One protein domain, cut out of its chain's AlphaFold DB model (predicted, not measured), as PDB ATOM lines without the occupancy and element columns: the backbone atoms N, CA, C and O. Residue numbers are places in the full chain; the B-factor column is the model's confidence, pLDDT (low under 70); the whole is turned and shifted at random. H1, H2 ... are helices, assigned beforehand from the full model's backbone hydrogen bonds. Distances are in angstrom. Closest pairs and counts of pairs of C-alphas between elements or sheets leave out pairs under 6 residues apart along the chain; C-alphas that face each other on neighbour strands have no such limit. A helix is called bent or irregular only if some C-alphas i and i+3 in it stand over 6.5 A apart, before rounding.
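Overview. This is residues 51 to 100 and 118 to 204 of the 211 residues of an uncharacterized protein of Araneus ventricosus (UniProt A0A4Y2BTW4). Two crossed helix pairs lie at opposite ends of a loose body, H1 with H8 at one end and H5 with H6 at the other, and short H7 runs between them. Residues 118 to 123 and 125 to 131, which hold most of H4, stick out from this body, while short H3 lies apart near the end of the H5 and H6 pair. The printed part has 137 residues with eight named helices, H1 to H8 in order along the chain, and no named strand; its class is all helix. It is only just loose, close to compact, with a radius of gyration of the C-alphas of 17.4 A and spans of 49 by 37 by 32 A.

Along the chain. H1, the longest helix, holds residues 52 to 72 and runs 30.1 A from C-alpha 52 at (146.926, 174.379, 182.880) to C-alpha 72 at (168.157, 154.487, 190.580). H8 is residues 193 to 202, 14.2 A long, and ends with C-alpha 202 at (161.978, 172.703, 181.594). H2 is residues 74 to 77, H3 residues 96 to 99 and H7 residues 186 to 190. H4 is residues 120 to 130, 15.5 A. H5 is residues 146 to 159, 19.6 A; it is irregular, with C-alphas 149 and 152 7.0 A apart. H6 is residues 167 to 184, 26.6 A.

Arrangement. H1 touches H8 at a steep tilt of 46 degrees, opposite ways; their closest C-alphas, of Ala 62 and Trp 197, are 4.6 A apart. H1 and H2 only just touch, only at the corner by their link, with 3 pairs of C-alphas within 8 A, the closest those of Tyr 69 and Phe 76 at 6.2 A. H7 and H8 meet only through their link. H5 touches H7 with its residues 146 to 151 alone; the closest C-alphas, of Leu 146 and Ser 189, are 6.2 A apart. H6 touches H5 with residues 173 to 181 alone, at a steep tilt of 54 degrees, opposite ways; the closest C-alphas, of Met 155 and Ser 177, are 5.5 A apart. H3 and H4 touch no helix. Every O i to N i+4 pair is within hydrogen-bond range in H1, H4, H7 and H8, against 6 of 10 in H5 and 12 of 14 in H6; H2 and H3 are too short for such a pair.

Size, cuts and confidence. The C-alphas farthest apart, of Cys 71 and Arg 165, are 51.1 A apart. Residues 101 to 117 are not printed, and C-alphas 100 and 118 are 32.0 A apart across this cut. The links H2 to H3 and H4 to H5 are long. The mean pLDDT of the printed part is 77.5; 33 residues are under 70, among them 88 to 100 and 181 to 189.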
ATOM      1  N   THR A  51     145.170 172.365 178.780       88.50
ATOM      2  CA  THR A  51     144.758 173.127 179.963       88.50
ATOM      3  C   THR A  51     145.907 173.206 180.968       88.50
ATOM      4  O   THR A  51     146.741 172.301 181.033       88.50
ATOM      5  N   GLU A  52     145.915 174.231 181.819       88.38
ATOM      6  CA  GLU A  52     146.926 174.379 182.880       88.38
ATOM      7  C   GLU A  52     147.008 173.147 183.793       88.38
ATOM      8  O   GLU A  52     148.095 172.700 184.147       88.38
ATOM      9  N   MET A  53     145.866 172.518 184.096       88.06
ATOM     10  CA  MET A  53     145.833 171.263 184.854       88.06
ATOM     11  C   MET A  53     146.543 170.123 184.108       88.06
ATOM     12  O   MET A  53     147.295 169.359 184.707       88.06
ATOM     13  N   GLN A  54     146.336 169.996 182.795       85.00
ATOM     14  CA  GLN A  54     147.014 168.973 181.993       85.00
ATOM     15  C   GLN A  54     148.519 169.235 181.892       85.00
ATOM     16  O   GLN A  54     149.293 168.282 181.979       85.00
ATOM     17  N   LYS A  55     148.947 170.498 181.765       89.25
ATOM     18  CA  LYS A  55     150.369 170.867 181.816       89.25
ATOM     19  C   LYS A  55     150.976 170.512 183.171       89.25
ATOM     20  O   LYS A  55     152.012 169.856 183.220       89.25
ATOM     21  N   TRP A  56     150.296 170.835 184.268       92.19
ATOM     22  CA  TRP A  56     150.767 170.481 185.605       92.19
ATOM     23  C   TRP A  56     150.898 168.963 185.799       92.19
ATOM     24  O   TRP A  56     151.936 168.500 186.258       92.19
ATOM     25  N   LEU A  57     149.910 168.170 185.368       88.50
ATOM     26  CA  LEU A  57     149.985 166.701 185.430       88.50
ATOM     27  C   LEU A  57     151.141 166.136 184.596       88.50
ATOM     28  O   LEU A  57     151.747 165.136 184.977       88.50
ATOM     29  N   ARG A  58     151.452 166.764 183.456       91.38
ATOM     30  CA  ARG A  58     152.613 166.412 182.628       91.38
ATOM     31  C   ARG A  58     153.924 166.727 183.331       91.38
ATOM     32  O   ARG A  58     154.804 165.871 183.369       91.38
ATOM     33  N   TYR A  59     154.032 167.930 183.885       92.69
ATOM     34  CA  TYR A  59     155.187 168.371 184.655       92.69
ATOM     35  C   TYR A  59     155.443 167.447 185.848       92.69
ATOM     36  O   TYR A  59     156.558 166.959 186.009       92.69
ATOM     37  N   ASP A  60     154.411 167.169 186.645       93.25
ATOM     38  CA  ASP A  60     154.537 166.362 187.856       93.25
ATOM     39  C   ASP A  60     154.944 164.921 187.532       93.25
ATOM     40  O   ASP A  60     155.896 164.403 188.109       93.25
ATOM     41  N   ALA A  61     154.309 164.308 186.526       88.50
ATOM     42  CA  ALA A  61     154.686 162.978 186.055       88.50
ATOM     43  C   ALA A  61     156.149 162.926 185.584       88.50
ATOM     44  O   ALA A  61     156.903 162.050 186.002       88.50
ATOM     45  N   ALA A  62     156.562 163.872 184.736       90.69
ATOM     46  CA  ALA A  62     157.927 163.931 184.220       90.69
ATOM     47  C   ALA A  62     158.952 164.144 185.341       90.69
ATOM     48  O   ALA A  62     159.977 163.466 185.366       90.69
ATOM     49  N   ARG A  63     158.661 165.035 186.294       94.38
ATOM     50  CA  ARG A  63     159.519 165.287 187.453       94.38
ATOM     51  C   ARG A  63     159.677 164.036 188.316       94.38
ATOM     52  O   ARG A  63     160.808 163.650 188.577       94.38
ATOM     53  N   ASN A  64     158.578 163.374 188.685       93.12
ATOM     54  CA  ASN A  64     158.616 162.162 189.509       93.12
ATOM     55  C   ASN A  64     159.447 161.047 188.846       93.12
ATOM     56  O   ASN A  64     160.270 160.403 189.497       93.12
ATOM     57  N   HIS A  65     159.280 160.842 187.533       90.31
ATOM     58  CA  HIS A  65     160.064 159.850 186.787       90.31
ATOM     59  C   HIS A  65     161.548 160.226 186.698       90.31
ATOM     60  O   HIS A  65     162.412 159.355 186.826       90.31
ATOM     61  N   PHE A  66     161.856 161.513 186.513       92.44
ATOM     62  CA  PHE A  66     163.228 162.013 186.449       92.44
ATOM     63  C   PHE A  66     163.949 161.918 187.801       92.44
ATOM     64  O   PHE A  66     165.074 161.433 187.852       92.44
ATOM     65  N   GLU A  67     163.297 162.289 188.904       93.94
ATOM     66  CA  GLU A  67     163.850 162.160 190.261       93.94
ATOM     67  C   GLU A  67     164.144 160.697 190.618       93.94
ATOM     68  O   GLU A  67     165.188 160.380 191.193       93.94
ATOM     69  N   ARG A  68     163.261 159.774 190.218       91.25
ATOM     70  CA  ARG A  68     163.501 158.340 190.395       91.25
ATOM     71  C   ARG A  68     164.688 157.852 189.574       91.25
ATOM     72  O   ARG A  68     165.492 157.064 190.070       91.25
ATOM     73  N   TYR A  69     164.823 158.331 188.340       91.81
ATOM     74  CA  TYR A  69     165.995 158.046 187.518       91.81
ATOM     75  C   TYR A  69     167.288 158.590 188.142       91.81
ATOM     76  O   TYR A  69     168.281 157.874 188.149       91.81
ATOM     77  N   GLU A  70     167.292 159.789 188.722       93.25
ATOM     78  CA  GLU A  70     168.470 160.332 189.423       93.25
ATOM     79  C   GLU A  70     168.892 159.445 190.614       93.25
ATOM     80  O   GLU A  70     170.082 159.307 190.895       93.25
ATOM     81  N   CYS A  71     167.935 158.791 191.283       93.81
ATOM     82  CA  CYS A  71     168.206 157.889 192.408       93.81
ATOM     83  C   CYS A  71     168.657 156.481 191.977       93.81
ATOM     84  O   CYS A  71     169.552 155.897 192.584       93.81
ATOM     85  N   GLU A  72     168.004 155.901 190.966       91.38
ATOM     86  CA  GLU A  72     168.157 154.487 190.580       91.38
ATOM     87  C   GLU A  72     169.012 154.280 189.311       91.38
ATOM     88  O   GLU A  72     169.453 153.164 189.014       91.38
ATOM     89  N   GLY A  73     169.241 155.345 188.543       91.19
ATOM     90  CA  GLY A  73     169.996 155.363 187.295       91.19
ATOM     91  C   GLY A  73     169.431 154.446 186.206       91.19
ATOM     92  O   GLY A  73     168.236 154.160 186.111       91.19
ATOM     93  N   GLU A  74     170.332 153.921 185.379       87.75
ATOM     94  CA  GLU A  74     170.025 153.000 184.274       87.75
ATOM     95  C   GLU A  74     169.304 151.713 184.714       87.75
ATOM     96  O   GLU A  74     168.617 151.072 183.917       87.75
ATOM     97  N   ALA A  75     169.427 151.308 185.984       86.69
ATOM     98  CA  ALA A  75     168.725 150.135 186.504       86.69
ATOM     99  C   ALA A  75     167.200 150.335 186.539       86.69
ATOM    100  O   ALA A  75     166.448 149.364 186.427       86.69
ATOM    101  N   PHE A  76     166.731 151.578 186.677       85.50
ATOM    102  CA  PHE A  76     165.324 151.921 186.495       85.50
ATOM    103  C   PHE A  76     164.917 151.780 185.028       85.50
ATOM    104  O   PHE A  76     164.001 151.017 184.727       85.50
ATOM    105  N   LEU A  77     165.663 152.398 184.107       81.75
ATOM    106  CA  LEU A  77     165.358 152.362 182.672       81.75
ATOM    107  C   LEU A  77     165.301 150.935 182.110       81.75
ATOM    108  O   LEU A  77     164.397 150.605 181.347       81.75
ATOM    109  N   ARG A  78     166.214 150.054 182.535       79.31
ATOM    110  CA  ARG A  78     166.258 148.645 182.098       79.31
ATOM    111  C   ARG A  78     165.034 147.821 182.496       79.31
ATOM    112  O   ARG A  78     164.828 146.755 181.923       79.31
ATOM    113  N   ARG A  79     164.253 148.276 183.478       80.06
ATOM    114  CA  ARG A  79     163.011 147.620 183.912       80.06
ATOM    115  C   ARG A  79     161.770 148.174 183.215       80.06
ATOM    116  O   ARG A  79     160.698 147.597 183.361       80.06
ATOM    117  N   ILE A  80     161.898 149.266 182.459       77.69
ATOM    118  CA  ILE A  80     160.771 149.883 181.765       77.69
ATOM    119  C   ILE A  80     160.457 149.094 180.497       77.69
ATOM    120  O   ILE A  80     161.310 148.886 179.635       77.69
ATOM    121  N   ILE A  81     159.188 148.715 180.361       71.94
ATOM    122  CA  ILE A  81     158.625 148.158 179.137       71.94
ATOM    123  C   ILE A  81     157.568 149.143 178.646       71.94
ATOM    124  O   ILE A  81     156.576 149.390 179.328       71.94
ATOM    125  N   ALA A  82     157.795 149.728 177.471       71.19
ATOM    126  CA  ALA A  82     156.824 150.594 176.815       71.19
ATOM    127  C   ALA A  82     155.935 149.759 175.886       71.19
ATOM    128  O   ALA A  82     156.433 148.943 175.110       71.19
ATOM    129  N   LEU A  83     154.624 149.975 175.968       65.94
ATOM    130  CA  LEU A  83     153.626 149.328 175.124       65.94
ATOM    131  C   LEU A  83     152.705 150.394 174.549       65.94
ATOM    132  O   LEU A  83     152.269 151.288 175.271       65.94
ATOM    133  N   ASP A  84     152.410 150.279 173.261       68.38
ATOM    134  CA  ASP A  84     151.513 151.191 172.565       68.38
ATOM    135  C   ASP A  84     150.890 150.514 171.344       68.38
ATOM    136  O   ASP A  84     151.426 149.539 170.809       68.38
ATOM    137  N   GLU A  85     149.754 151.042 170.900       68.31
ATOM    138  CA  GLU A  85     148.991 150.519 169.776       68.31
ATOM    139  C   GLU A  85     149.076 151.463 168.575       68.31
ATOM    140  O   GLU A  85     148.870 152.674 168.662       68.31
ATOM    141  N   THR A  86     149.336 150.902 167.394       70.25
ATOM    142  CA  THR A  86     149.333 151.682 166.159       70.25
ATOM    143  C   THR A  86     148.654 150.947 165.020       70.25
ATOM    144  O   THR A  86     148.780 149.738 164.848       70.25
ATOM    145  N   TRP A  87     147.961 151.713 164.183       70.81
ATOM    146  CA  TRP A  87     147.258 151.180 163.025       70.81
ATOM    147  C   TRP A  87     148.222 150.909 161.871       70.81
ATOM    148  O   TRP A  87     148.896 151.832 161.395       70.81
ATOM    149  N   ALA A  88     148.231 149.670 161.383       65.19
ATOM    150  CA  ALA A  88     148.821 149.307 160.102       65.19
ATOM    151  C   ALA A  88     147.803 149.537 158.978       65.19
ATOM    152  O   ALA A  88     146.650 149.112 159.072       65.19
ATOM    153  N   LYS A  89     148.221 150.227 157.915       67.88
ATOM    154  CA  LYS A  89     147.367 150.528 156.760       67.88
ATOM    155  C   LYS A  89     147.815 149.715 155.542       67.88
ATOM    156  O   LYS A  89     149.015 149.512 155.376       67.88
ATOM    157  N   PRO A  90     146.891 149.337 154.638       62.12
ATOM    158  CA  PRO A  90     147.250 148.734 153.348       62.12
ATOM    159  C   PRO A  90     148.145 149.632 152.480       62.12
ATOM    160  O   PRO A  90     148.876 149.140 151.624       62.12
ATOM    161  N   TYR A  91     148.098 150.946 152.706       67.88
ATOM    162  CA  TYR A  91     148.995 151.918 152.097       67.88
ATOM    163  C   TYR A  91     149.470 152.924 153.147       67.88
ATOM    164  O   TYR A  91     148.656 153.631 153.750       67.88
ATOM    165  N   GLU A  92     150.786 153.001 153.340       65.06
ATOM    166  CA  GLU A  92     151.430 154.057 154.120       65.06
ATOM    167  C   GLU A  92     152.025 155.086 153.141       65.06
ATOM    168  O   GLU A  92     152.922 154.753 152.362       65.06
ATOM    169  N   PRO A  93     151.533 156.335 153.111       63.44
ATOM    170  CA  PRO A  93     151.991 157.325 152.146       63.44
ATOM    171  C   PRO A  93     153.449 157.718 152.387       63.44
ATOM    172  O   PRO A  93     153.886 157.930 153.517       63.44
ATOM    173  N   GLN A  94     154.205 157.877 151.302       56.09
ATOM    174  CA  GLN A  94     155.640 158.149 151.379       56.09
ATOM    175  C   GLN A  94     155.946 159.601 151.748       56.09
ATOM    176  O   GLN A  94     156.949 159.895 152.393       56.09
ATOM    177  N   LEU A  95     155.046 160.517 151.386       55.69
ATOM    178  CA  LEU A  95     155.126 161.929 151.741       55.69
ATOM    179  C   LEU A  95     153.873 162.353 152.511       55.69
ATOM    180  O   LEU A  95     152.759 162.025 152.107       55.69
ATOM    181  N   LYS A  96     154.019 163.201 153.541       57.31
ATOM    182  CA  LYS A  96     152.874 163.762 154.295       57.31
ATOM    183  C   LYS A  96     151.803 164.380 153.381       57.31
ATOM    184  O   LYS A  96     150.619 164.190 153.628       57.31
ATOM    185  N   ARG A  97     152.186 165.031 152.273       54.66
ATOM    186  CA  ARG A  97     151.243 165.606 151.282       54.66
ATOM    187  C   ARG A  97     150.375 164.574 150.542       54.66
ATOM    188  O   ARG A  97     149.345 164.933 149.978       54.66
ATOM    189  N   GLN A  98     150.806 163.312 150.502       48.50
ATOM    190  CA  GLN A  98     150.047 162.200 149.919       48.50
ATOM    191  C   GLN A  98     149.031 161.625 150.913       48.50
ATOM    192  O   GLN A  98     148.078 160.987 150.491       48.50
ATOM    193  N   SER A  99     149.183 161.913 152.210       52.88
ATOM    194  CA  SER A  99     148.206 161.551 153.245       52.88
ATOM    195  C   SER A  99     147.001 162.495 153.311       52.88
ATOM    196  O   SER A  99     146.175 162.353 154.207       52.88
ATOM    197  N   ASN A 100     146.919 163.490 152.421       58.41
ATOM    198  CA  ASN A 100     145.846 164.473 152.433       58.41
ATOM    199  C   ASN A 100     144.494 163.803 152.173       58.41
ATOM    200  O   ASN A 100     144.297 163.175 151.134       58.41
ATOM    201  N   HIS A 118     137.740 148.296 177.084       54.28
ATOM    202  CA  HIS A 118     137.039 147.448 178.059       54.28
ATOM    203  C   HIS A 118     137.970 146.426 178.745       54.28
ATOM    204  O   HIS A 118     137.589 145.824 179.743       54.28
ATOM    205  N   ALA A 119     139.186 146.240 178.220       58.25
ATOM    206  CA  ALA A 119     140.218 145.367 178.765       58.25
ATOM    207  C   ALA A 119     141.172 146.065 179.753       58.25
ATOM    208  O   ALA A 119     141.937 145.375 180.420       58.25
ATOM    209  N   ALA A 120     141.131 147.398 179.883       64.75
ATOM    210  CA  ALA A 120     142.095 148.153 180.687       64.75
ATOM    211  C   ALA A 120     142.156 147.687 182.152       64.75
ATOM    212  O   ALA A 120     143.245 147.539 182.699       64.75
ATOM    213  N   GLN A 121     141.003 147.389 182.762       67.31
ATOM    214  CA  GLN A 121     140.954 146.907 184.146       67.31
ATOM    215  C   GLN A 121     141.552 145.502 184.287       67.31
ATOM    216  O   GLN A 121     142.363 145.265 185.171       67.31
ATOM    217  N   ALA A 122     141.213 144.584 183.379       71.00
ATOM    218  CA  ALA A 122     141.741 143.221 183.415       71.00
ATOM    219  C   ALA A 122     143.267 143.182 183.212       71.00
ATOM    220  O   ALA A 122     143.947 142.351 183.808       71.00
ATOM    221  N   VAL A 123     143.801 144.087 182.384       68.81
ATOM    222  CA  VAL A 123     145.248 144.253 182.185       68.81
ATOM    223  C   VAL A 123     145.908 144.838 183.437       68.81
ATOM    224  O   VAL A 123     146.947 144.333 183.856       68.81
ATOM    225  N   ALA A 124     145.294 145.836 184.080       67.81
ATOM    226  CA  ALA A 124     145.796 146.393 185.337       67.81
ATOM    227  C   ALA A 124     145.853 145.336 186.457       67.81
ATOM    228  O   ALA A 124     146.886 145.193 187.108       67.81
ATOM    229  N   ASP A 125     144.800 144.526 186.611       72.25
ATOM    230  CA  ASP A 125     144.742 143.436 187.597       72.25
ATOM    231  C   ASP A 125     145.776 142.325 187.328       72.25
ATOM    232  O   ASP A 125     146.111 141.531 188.213       72.25
ATOM    233  N   LEU A 126     146.230 142.190 186.079       72.56
ATOM    234  CA  LEU A 126     147.256 141.229 185.686       72.56
ATOM    235  C   LEU A 126     148.654 141.755 186.016       72.56
ATOM    236  O   LEU A 126     149.464 141.012 186.564       72.56
ATOM    237  N   PHE A 127     148.910 143.034 185.731       74.00
ATOM    238  CA  PHE A 127     150.157 143.695 186.106       74.00
ATOM    239  C   PHE A 127     150.352 143.698 187.621       74.00
ATOM    240  O   PHE A 127     151.417 143.291 188.078       74.00
ATOM    241  N   ASP A 128     149.310 144.011 188.393       74.69
ATOM    242  CA  ASP A 128     149.355 143.936 189.858       74.69
ATOM    243  C   ASP A 128     149.702 142.519 190.349       74.69
ATOM    244  O   ASP A 128     150.641 142.325 191.123       74.69
ATOM    245  N   ARG A 129     149.044 141.489 189.794       76.69
ATOM    246  CA  ARG A 129     149.333 140.079 190.116       76.69
ATOM    247  C   ARG A 129     150.754 139.639 189.783       76.69
ATOM    248  O   ARG A 129     151.278 138.743 190.443       76.69
ATOM    249  N   TRP A 130     151.364 140.217 188.757       75.44
ATOM    250  CA  TRP A 130     152.750 139.935 188.391       75.44
ATOM    251  C   TRP A 130     153.759 140.793 189.162       75.44
ATOM    252  O   TRP A 130     154.961 140.586 189.001       75.44
ATOM    253  N   GLY A 131     153.299 141.726 190.000       78.00
ATOM    254  CA  GLY A 131     154.149 142.682 190.707       78.00
ATOM    255  C   GLY A 131     154.747 143.742 189.781       78.00
ATOM    256  O   GLY A 131     155.832 144.255 190.050       78.00
ATOM    257  N   TRP A 132     154.087 144.024 188.655       76.19
ATOM    258  CA  TRP A 132     154.518 145.023 187.686       76.19
ATOM    259  C   TRP A 132     153.945 146.379 188.068       76.19
ATOM    260  O   TRP A 132     152.736 146.553 188.212       76.19
ATOM    261  N   GLU A 133     154.828 147.358 188.192       79.88
ATOM    262  CA  GLU A 133     154.445 148.736 188.449       79.88
ATOM    263  C   GLU A 133     153.993 149.417 187.150       79.88
ATOM    264  O   GLU A 133     154.712 149.415 186.148       79.88
ATOM    265  N   VAL A 134     152.810 150.036 187.170       78.56
ATOM    266  CA  VAL A 134     152.323 150.857 186.057       78.56
ATOM    267  C   VAL A 134     152.742 152.303 186.288       78.56
ATOM    268  O   VAL A 134     152.210 152.981 187.166       78.56
ATOM    269  N   LEU A 135     153.678 152.793 185.476       80.12
ATOM    270  CA  LEU A 135     154.074 154.198 185.512       80.12
ATOM    271  C   LEU A 135     152.917 155.089 185.051       80.12
ATOM    272  O   LEU A 135     152.306 154.855 184.005       80.12
ATOM    273  N   TYR A 136     152.638 156.142 185.816       82.38
ATOM    274  CA  TYR A 136     151.620 157.114 185.441       82.38
ATOM    275  C   TYR A 136     152.000 157.823 184.133       82.38
ATOM    276  O   TYR A 136     153.096 158.382 184.009       82.38
ATOM    277  N   HIS A 137     151.072 157.819 183.173       79.69
ATOM    278  CA  HIS A 137     151.202 158.510 181.894       79.69
ATOM    279  C   HIS A 137     150.101 159.578 181.754       79.69
ATOM    280  O   HIS A 137     148.912 159.239 181.784       79.69
ATOM    281  N   PRO A 138     150.460 160.868 181.617       78.94
ATOM    282  CA  PRO A 138     149.494 161.956 181.507       78.94
ATOM    283  C   PRO A 138     148.681 161.887 180.204       78.94
ATOM    284  O   PRO A 138     149.136 161.405 179.168       78.94
ATOM    285  N   SER A 139     147.444 162.387 180.250       77.44
ATOM    286  CA  SER A 139     146.580 162.455 179.063       77.44
ATOM    287  C   SER A 139     147.106 163.462 178.038       77.44
ATOM    288  O   SER A 139     147.601 164.521 178.412       77.44
ATOM    289  N   TYR A 140     146.901 163.169 176.747       75.62
ATOM    290  CA  TYR A 140     147.337 164.010 175.620       75.62
ATOM    291  C   TYR A 140     148.855 164.250 175.583       75.62
ATOM    292  O   TYR A 140     149.316 165.334 175.231       75.62
ATOM    293  N   SER A 141     149.639 163.217 175.905       76.00
ATOM    294  CA  SER A 141     151.100 163.308 175.990       76.00
ATOM    295  C   SER A 141     151.868 162.357 175.071       76.00
ATOM    296  O   SER A 141     152.758 161.642 175.533       76.00
ATOM    297  N   PRO A 142     151.592 162.359 173.753       74.38
ATOM    298  CA  PRO A 142     152.297 161.477 172.825       74.38
ATOM    299  C   PRO A 142     153.799 161.792 172.714       74.38
ATOM    300  O   PRO A 142     154.583 160.919 172.375       74.38
ATOM    301  N   ASP A 143     154.228 163.015 173.037       76.56
ATOM    302  CA  ASP A 143     155.637 163.432 173.103       76.56
ATOM    303  C   ASP A 143     156.392 162.875 174.326       76.56
ATOM    304  O   ASP A 143     157.621 162.877 174.345       76.56
ATOM    305  N   LEU A 144     155.664 162.356 175.323       75.62
ATOM    306  CA  LEU A 144     156.216 161.592 176.448       75.62
ATOM    307  C   LEU A 144     156.202 160.077 176.201       75.62
ATOM    308  O   LEU A 144     156.774 159.323 176.989       75.62
ATOM    309  N   ASN A 145     155.545 159.614 175.135       76.56
ATOM    310  CA  ASN A 145     155.464 158.204 174.784       76.56
ATOM    311  C   ASN A 145     156.556 157.843 173.763       76.56
ATOM    312  O   ASN A 145     156.539 158.280 172.611       76.56
ATOM    313  N   LEU A 146     157.499 156.992 174.173       70.06
ATOM    314  CA  LEU A 146     158.587 156.509 173.315       70.06
ATOM    315  C   LEU A 146     158.094 155.819 172.045       70.06
ATOM    316  O   LEU A 146     158.769 155.868 171.010       70.06
ATOM    317  N   CYS A 147     156.950 155.140 172.131       69.81
ATOM    318  CA  CYS A 147     156.421 154.399 171.004       69.81
ATOM    319  C   CYS A 147     155.982 155.359 169.900       69.81
ATOM    320  O   CYS A 147     156.416 155.206 168.761       69.81
ATOM    321  N   ASP A 148     155.211 156.388 170.248       70.50
ATOM    322  CA  ASP A 148     154.775 157.431 169.318       70.50
ATOM    323  C   ASP A 148     155.950 158.247 168.754       70.50
ATOM    324  O   ASP A 148     155.947 158.584 167.565       70.50
ATOM    325  N   PHE A 149     156.956 158.556 169.581       66.25
ATOM    326  CA  PHE A 149     158.064 159.430 169.187       66.25
ATOM    327  C   PHE A 149     159.141 158.732 168.342       66.25
ATOM    328  O   PHE A 149     159.665 159.339 167.408       66.25
ATOM    329  N   ASP A 150     159.475 157.470 168.633       73.81
ATOM    330  CA  ASP A 150     160.633 156.802 168.021       73.81
ATOM    331  C   ASP A 150     160.288 155.462 167.357       73.81
ATOM    332  O   ASP A 150     160.574 155.261 166.171       73.81
ATOM    333  N   LEU A 151     159.645 154.546 168.089       73.50
ATOM    334  CA  LEU A 151     159.452 153.168 167.623       73.50
ATOM    335  C   LEU A 151     158.476 153.081 166.443       73.50
ATOM    336  O   LEU A 151     158.789 152.471 165.419       73.50
ATOM    337  N   ILE A 152     157.306 153.711 166.561       76.56
ATOM    338  CA  ILE A 152     156.249 153.674 165.548       76.56
ATOM    339  C   ILE A 152     156.717 154.336 164.245       76.56
ATOM    340  O   ILE A 152     156.542 153.719 163.188       76.56
ATOM    341  N   PRO A 153     157.330 155.539 164.251       77.62
ATOM    342  CA  PRO A 153     157.876 156.131 163.034       77.62
ATOM    343  C   PRO A 153     158.877 155.226 162.312       77.62
ATOM    344  O   PRO A 153     158.746 155.059 161.100       77.62
ATOM    345  N   LYS A 154     159.818 154.610 163.038       77.31
ATOM    346  CA  LYS A 154     160.840 153.717 162.464       77.31
ATOM    347  C   LYS A 154     160.264 152.407 161.950       77.31
ATOM    348  O   LYS A 154     160.681 151.933 160.902       77.31
ATOM    349  N   MET A 155     159.286 151.840 162.650       81.44
ATOM    350  CA  MET A 155     158.565 150.657 162.184       81.44
ATOM    351  C   MET A 155     157.747 150.972 160.919       81.44
ATOM    352  O   MET A 155     157.629 150.140 160.026       81.44
ATOM    353  N   LYS A 156     157.181 152.178 160.792       80.50
ATOM    354  CA  LYS A 156     156.411 152.555 159.593       80.50
ATOM    355  C   LYS A 156     157.278 152.994 158.423       80.50
ATOM    356  O   LYS A 156     156.831 152.898 157.285       80.50
ATOM    357  N   GLU A 157     158.486 153.484 158.676       83.69
ATOM    358  CA  GLU A 157     159.400 153.978 157.647       83.69
ATOM    359  C   GLU A 157     159.638 152.997 156.483       83.69
ATOM    360  O   GLU A 157     159.405 153.415 155.346       83.69
ATOM    361  N   PRO A 158     159.990 151.712 156.695       83.19
ATOM    362  CA  PRO A 158     160.192 150.765 155.595       83.19
ATOM    363  C   PRO A 158     158.893 150.377 154.876       83.19
ATOM    364  O   PRO A 158     158.942 149.842 153.772       83.19
ATOM    365  N   LEU A 159     157.728 150.647 155.473       82.50
ATOM    366  CA  LEU A 159     156.419 150.365 154.880       82.50
ATOM    367  C   LEU A 159     155.930 151.506 153.972       82.50
ATOM    368  O   LEU A 159     154.983 151.331 153.202       82.50
ATOM    369  N   ARG A 160     156.562 152.686 154.045       83.06
ATOM    370  CA  ARG A 160     156.169 153.876 153.283       83.06
ATOM    371  C   ARG A 160     156.296 153.655 151.777       83.06
ATOM    372  O   ARG A 160     157.327 153.224 151.276       83.06
ATOM    373  N   GLY A 161     155.256 154.030 151.039       78.00
ATOM    374  CA  GLY A 161     155.174 153.907 149.581       78.00
ATOM    375  C   GLY A 161     154.709 152.533 149.094       78.00
ATOM    376  O   GLY A 161     154.286 152.411 147.941       78.00
ATOM    377  N   ILE A 162     154.707 151.517 149.959       79.69
ATOM    378  CA  ILE A 162     154.301 150.158 149.599       79.69
ATOM    379  C   ILE A 162     152.776 150.052 149.625       79.69
ATOM    380  O   ILE A 162     152.116 150.477 150.574       79.69
ATOM    381  N   HIS A 163     152.216 149.482 148.559       80.81
ATOM    382  CA  HIS A 163     150.796 149.159 148.467       80.81
ATOM    383  C   HIS A 163     150.612 147.658 148.663       80.81
ATOM    384  O   HIS A 163     150.961 146.856 147.794       80.81
ATOM    385  N   PHE A 164     150.033 147.277 149.795       77.12
ATOM    386  CA  PHE A 164     149.694 145.894 150.084       77.12
ATOM    387  C   PHE A 164     148.300 145.583 149.541       77.12
ATOM    388  O   PHE A 164     147.313 146.211 149.919       77.12
ATOM    389  N   ARG A 165     148.216 144.593 148.647       78.12
ATOM    390  CA  ARG A 165     146.945 144.154 148.046       78.12
ATOM    391  C   ARG A 165     146.157 143.194 148.938       78.12
ATOM    392  O   ARG A 165     144.982 142.959 148.684       78.12
ATOM    393  N   THR A 166     146.796 142.616 149.954       78.62
ATOM    394  CA  THR A 166     146.197 141.604 150.830       78.62
ATOM    395  C   THR A 166     146.552 141.871 152.289       78.62
ATOM    396  O   THR A 166     147.669 142.287 152.603       78.62
ATOM    397  N   VAL A 167     145.607 141.584 153.190       77.81
ATOM    398  CA  VAL A 167     145.807 141.719 154.643       77.81
ATOM    399  C   VAL A 167     146.984 140.865 155.145       77.81
ATOM    400  O   VAL A 167     147.814 141.409 155.872       77.81
ATOM    401  N   PRO A 168     147.156 139.590 154.731       83.00
ATOM    402  CA  PRO A 168     148.320 138.802 155.139       83.00
ATOM    403  C   PRO A 168     149.658 139.422 154.721       83.00
ATOM    404  O   PRO A 168     150.612 139.380 155.491       83.00
ATOM    405  N   GLY A 169     149.723 140.043 153.535       78.88
ATOM    406  CA  GLY A 169     150.928 140.736 153.075       78.88
ATOM    407  C   GLY A 169     151.271 141.949 153.943       78.88
ATOM    408  O   GLY A 169     152.437 142.159 154.268       78.88
ATOM    409  N   THR A 170     150.259 142.709 154.376       78.75
ATOM    410  CA  THR A 170     150.447 143.807 155.336       78.75
ATOM    411  C   THR A 170     150.962 143.291 156.678       78.75
ATOM    412  O   THR A 170     151.936 143.828 157.194       78.75
ATOM    413  N   LEU A 171     150.345 142.239 157.229       80.19
ATOM    414  CA  LEU A 171     150.731 141.678 158.527       80.19
ATOM    415  C   LEU A 171     152.173 141.157 158.516       80.19
ATOM    416  O   LEU A 171     152.951 141.499 159.398       80.19
ATOM    417  N   GLN A 172     152.562 140.418 157.475       83.06
ATOM    418  CA  GLN A 172     153.921 139.887 157.357       83.06
ATOM    419  C   GLN A 172     154.982 140.997 157.289       83.06
ATOM    420  O   GLN A 172     156.042 140.886 157.909       83.06
ATOM    421  N   ALA A 173     154.707 142.075 156.550       83.88
ATOM    422  CA  ALA A 173     155.624 143.206 156.445       83.88
ATOM    423  C   ALA A 173     155.748 143.972 157.772       83.88
ATOM    424  O   ALA A 173     156.855 144.349 158.165       83.88
ATOM    425  N   VAL A 174     154.632 144.158 158.484       82.06
ATOM    426  CA  VAL A 174     154.614 144.770 159.820       82.06
ATOM    427  C   VAL A 174     155.392 143.915 160.819       82.06
ATOM    428  O   VAL A 174     156.234 144.453 161.539       82.06
ATOM    429  N   ASP A 175     155.190 142.598 160.827       81.00
ATOM    430  CA  ASP A 175     155.907 141.677 161.714       81.00
ATOM    431  C   ASP A 175     157.421 141.729 161.483       81.00
ATOM    432  O   ASP A 175     158.203 141.823 162.436       81.00
ATOM    433  N   LEU A 176     157.851 141.704 160.218       81.88
ATOM    434  CA  LEU A 176     159.265 141.792 159.861       81.88
ATOM    435  C   LEU A 176     159.867 143.131 160.307       81.88
ATOM    436  O   LEU A 176     160.946 143.164 160.910       81.88
ATOM    437  N   SER A 177     159.154 144.230 160.051       80.50
ATOM    438  CA  SER A 177     159.602 145.559 160.455       80.50
ATOM    439  C   SER A 177     159.705 145.679 161.973       80.50
ATOM    440  O   SER A 177     160.698 146.194 162.478       80.50
ATOM    441  N   THR A 178     158.730 145.147 162.709       75.19
ATOM    442  CA  THR A 178     158.700 145.179 164.178       75.19
ATOM    443  C   THR A 178     159.885 144.424 164.776       75.19
ATOM    444  O   THR A 178     160.579 144.947 165.648       75.19
ATOM    445  N   ARG A 179     160.194 143.223 164.266       75.69
ATOM    446  CA  ARG A 179     161.364 142.438 164.709       75.69
ATOM    447  C   ARG A 179     162.676 143.185 164.478       75.69
ATOM    448  O   ARG A 179     163.556 143.188 165.340       75.69
ATOM    449  N   THR A 180     162.783 143.847 163.330       72.19
ATOM    450  CA  THR A 180     163.974 144.617 162.960       72.19
ATOM    451  C   THR A 180     164.134 145.840 163.868       72.19
ATOM    452  O   THR A 180     165.204 146.062 164.434       72.19
ATOM    453  N   SER A 181     163.055 146.596 164.091       69.25
ATOM    454  CA  SER A 181     163.060 147.794 164.938       69.25
ATOM    455  C   SER A 181     163.317 147.485 166.419       69.25
ATOM    456  O   SER A 181     164.045 148.237 167.072       69.25
ATOM    457  N   ASN A 182     162.798 146.370 166.944       62.44
ATOM    458  CA  ASN A 182     162.973 145.986 168.350       62.44
ATOM    459  C   ASN A 182     164.427 145.665 168.716       62.44
ATOM    460  O   ASN A 182     164.834 145.902 169.849       62.44
ATOM    461  N   THR A 183     165.226 145.175 167.768       60.91
ATOM    462  CA  THR A 183     166.608 144.759 168.052       60.91
ATOM    463  C   THR A 183     167.570 145.949 168.152       60.91
ATOM    464  O   THR A 183     168.504 145.926 168.946       60.91
ATOM    465  N   THR A 184     167.348 147.014 167.374       57.25
ATOM    466  CA  THR A 184     168.305 148.133 167.261       57.25
ATOM    467  C   THR A 184     167.790 149.437 167.873       57.25
ATOM    468  O   THR A 184     168.579 150.245 168.359       57.25
ATOM    469  N   SER A 185     166.474 149.671 167.852       55.78
ATOM    470  CA  SER A 185     165.891 150.964 168.223       55.78
ATOM    471  C   SER A 185     165.417 151.031 169.667       55.78
ATOM    472  O   SER A 185     165.686 152.032 170.321       55.78
ATOM    473  N   ALA A 186     164.754 149.984 170.169       58.00
ATOM    474  CA  ALA A 186     164.069 150.016 171.465       58.00
ATOM    475  C   ALA A 186     165.003 150.386 172.631       58.00
ATOM    476  O   ALA A 186     164.653 151.215 173.469       58.00
ATOM    477  N   ALA A 187     166.230 149.852 172.634       60.66
ATOM    478  CA  ALA A 187     167.235 150.204 173.635       60.66
ATOM    479  C   ALA A 187     167.624 151.689 173.563       60.66
ATOM    480  O   ALA A 187     167.735 152.350 174.588       60.66
ATOM    481  N   LYS A 188     167.780 152.247 172.355       68.50
ATOM    482  CA  LYS A 188     168.138 153.659 172.185       68.50
ATOM    483  C   LYS A 188     166.998 154.585 172.608       68.50
ATOM    484  O   LYS A 188     167.282 155.615 173.205       68.50
ATOM    485  N   SER A 189     165.741 154.228 172.331       69.25
ATOM    486  CA  SER A 189     164.570 155.030 172.713       69.25
ATOM    487  C   SER A 189     164.422 155.112 174.233       69.25
ATOM    488  O   SER A 189     164.240 156.200 174.765       69.25
ATOM    489  N   ILE A 190     164.565 153.984 174.942       76.81
ATOM    490  CA  ILE A 190     164.459 153.935 176.411       76.81
ATOM    491  C   ILE A 190     165.517 154.825 177.075       76.81
ATOM    492  O   ILE A 190     165.203 155.565 178.003       76.81
ATOM    493  N   LEU A 191     166.738 154.847 176.536       81.19
ATOM    494  CA  LEU A 191     167.816 155.720 177.018       81.19
ATOM    495  C   LEU A 191     167.549 157.222 176.792       81.19
ATOM    496  O   LEU A 191     168.258 158.056 177.346       81.19
ATOM    497  N   GLN A 192     166.554 157.600 175.982       83.94
ATOM    498  CA  GLN A 192     166.155 159.003 175.802       83.94
ATOM    499  C   GLN A 192     165.104 159.469 176.821       83.94
ATOM    500  O   GLN A 192     164.822 160.666 176.874       83.94
ATOM    501  N   LEU A 193     164.534 158.572 177.638       85.62
ATOM    502  CA  LEU A 193     163.499 158.927 178.619       85.62
ATOM    503  C   LEU A 193     163.916 160.048 179.580       85.62
ATOM    504  O   LEU A 193     163.150 161.006 179.693       85.62
ATOM    505  N   PRO A 194     165.113 160.016 180.205       90.31
ATOM    506  CA  PRO A 194     165.519 161.087 181.112       90.31
ATOM    507  C   PRO A 194     165.548 162.452 180.425       90.31
ATOM    508  O   PRO A 194     165.087 163.442 180.984       90.31
ATOM    509  N   LEU A 195     166.017 162.497 179.173       89.31
ATOM    510  CA  LEU A 195     166.067 163.726 178.386       89.31
ATOM    511  C   LEU A 195     164.662 164.252 178.057       89.31
ATOM    512  O   LEU A 195     164.434 165.460 178.107       89.31
ATOM    513  N   LEU A 196     163.715 163.368 177.721       87.06
ATOM    514  CA  LEU A 196     162.325 163.755 177.466       87.06
ATOM    515  C   LEU A 196     161.661 164.308 178.730       87.06
ATOM    516  O   LEU A 196     161.057 165.379 178.679       87.06
ATOM    517  N   TRP A 197     161.819 163.627 179.868       90.62
ATOM    518  CA  TRP A 197     161.282 164.098 181.144       90.62
ATOM    519  C   TRP A 197     161.868 165.454 181.536       90.62
ATOM    520  O   TRP A 197     161.118 166.379 181.845       90.62
ATOM    521  N   GLN A 198     163.186 165.621 181.414       92.75
ATOM    522  CA  GLN A 198     163.860 166.887 181.689       92.75
ATOM    523  C   GLN A 198     163.337 168.032 180.807       92.75
ATOM    524  O   GLN A 198     163.133 169.144 181.296       92.75
ATOM    525  N   ARG A 199     163.077 167.777 179.517       91.44
ATOM    526  CA  ARG A 199     162.506 168.777 178.596       91.44
ATOM    527  C   ARG A 199     161.087 169.180 178.983       91.44
ATOM    528  O   ARG A 199     160.780 170.367 178.951       91.44
ATOM    529  N   VAL A 200     160.236 168.236 179.389       90.44
ATOM    530  CA  VAL A 200     158.882 168.564 179.874       90.44
ATOM    531  C   VAL A 200     158.936 169.381 181.161       90.44
ATOM    532  O   VAL A 200     158.189 170.348 181.295       90.44
ATOM    533  N   VAL A 201     159.843 169.042 182.080       92.00
ATOM    534  CA  VAL A 201     160.066 169.826 183.304       92.00
ATOM    535  C   VAL A 201     160.522 171.246 182.959       92.00
ATOM    536  O   VAL A 201     159.955 172.208 183.472       92.00
ATOM    537  N   HIS A 202     161.489 171.397 182.048       92.88
ATOM    538  CA  HIS A 202     161.978 172.703 181.594       92.88
ATOM    539  C   HIS A 202     160.876 173.542 180.930       92.88
ATOM    540  O   HIS A 202     160.750 174.732 181.208       92.88
ATOM    541  N   ASN A 203     160.022 172.906 180.126       91.06
ATOM    542  CA  ASN A 203     158.887 173.547 179.463       91.06
ATOM    543  C   ASN A 203     157.662 173.714 180.380       91.06
ATOM    544  O   ASN A 203     156.575 174.014 179.893       91.06
ATOM    545  N   SER A 204     157.797 173.510 181.697       91.94
ATOM    546  CA  SER A 204     156.698 173.650 182.665       91.94
ATOM    547  C   SER A 204     155.449 172.835 182.292       91.94
ATOM    548  O   SER A 204     154.317 173.269 182.491       91.94
TER     549      SER A 204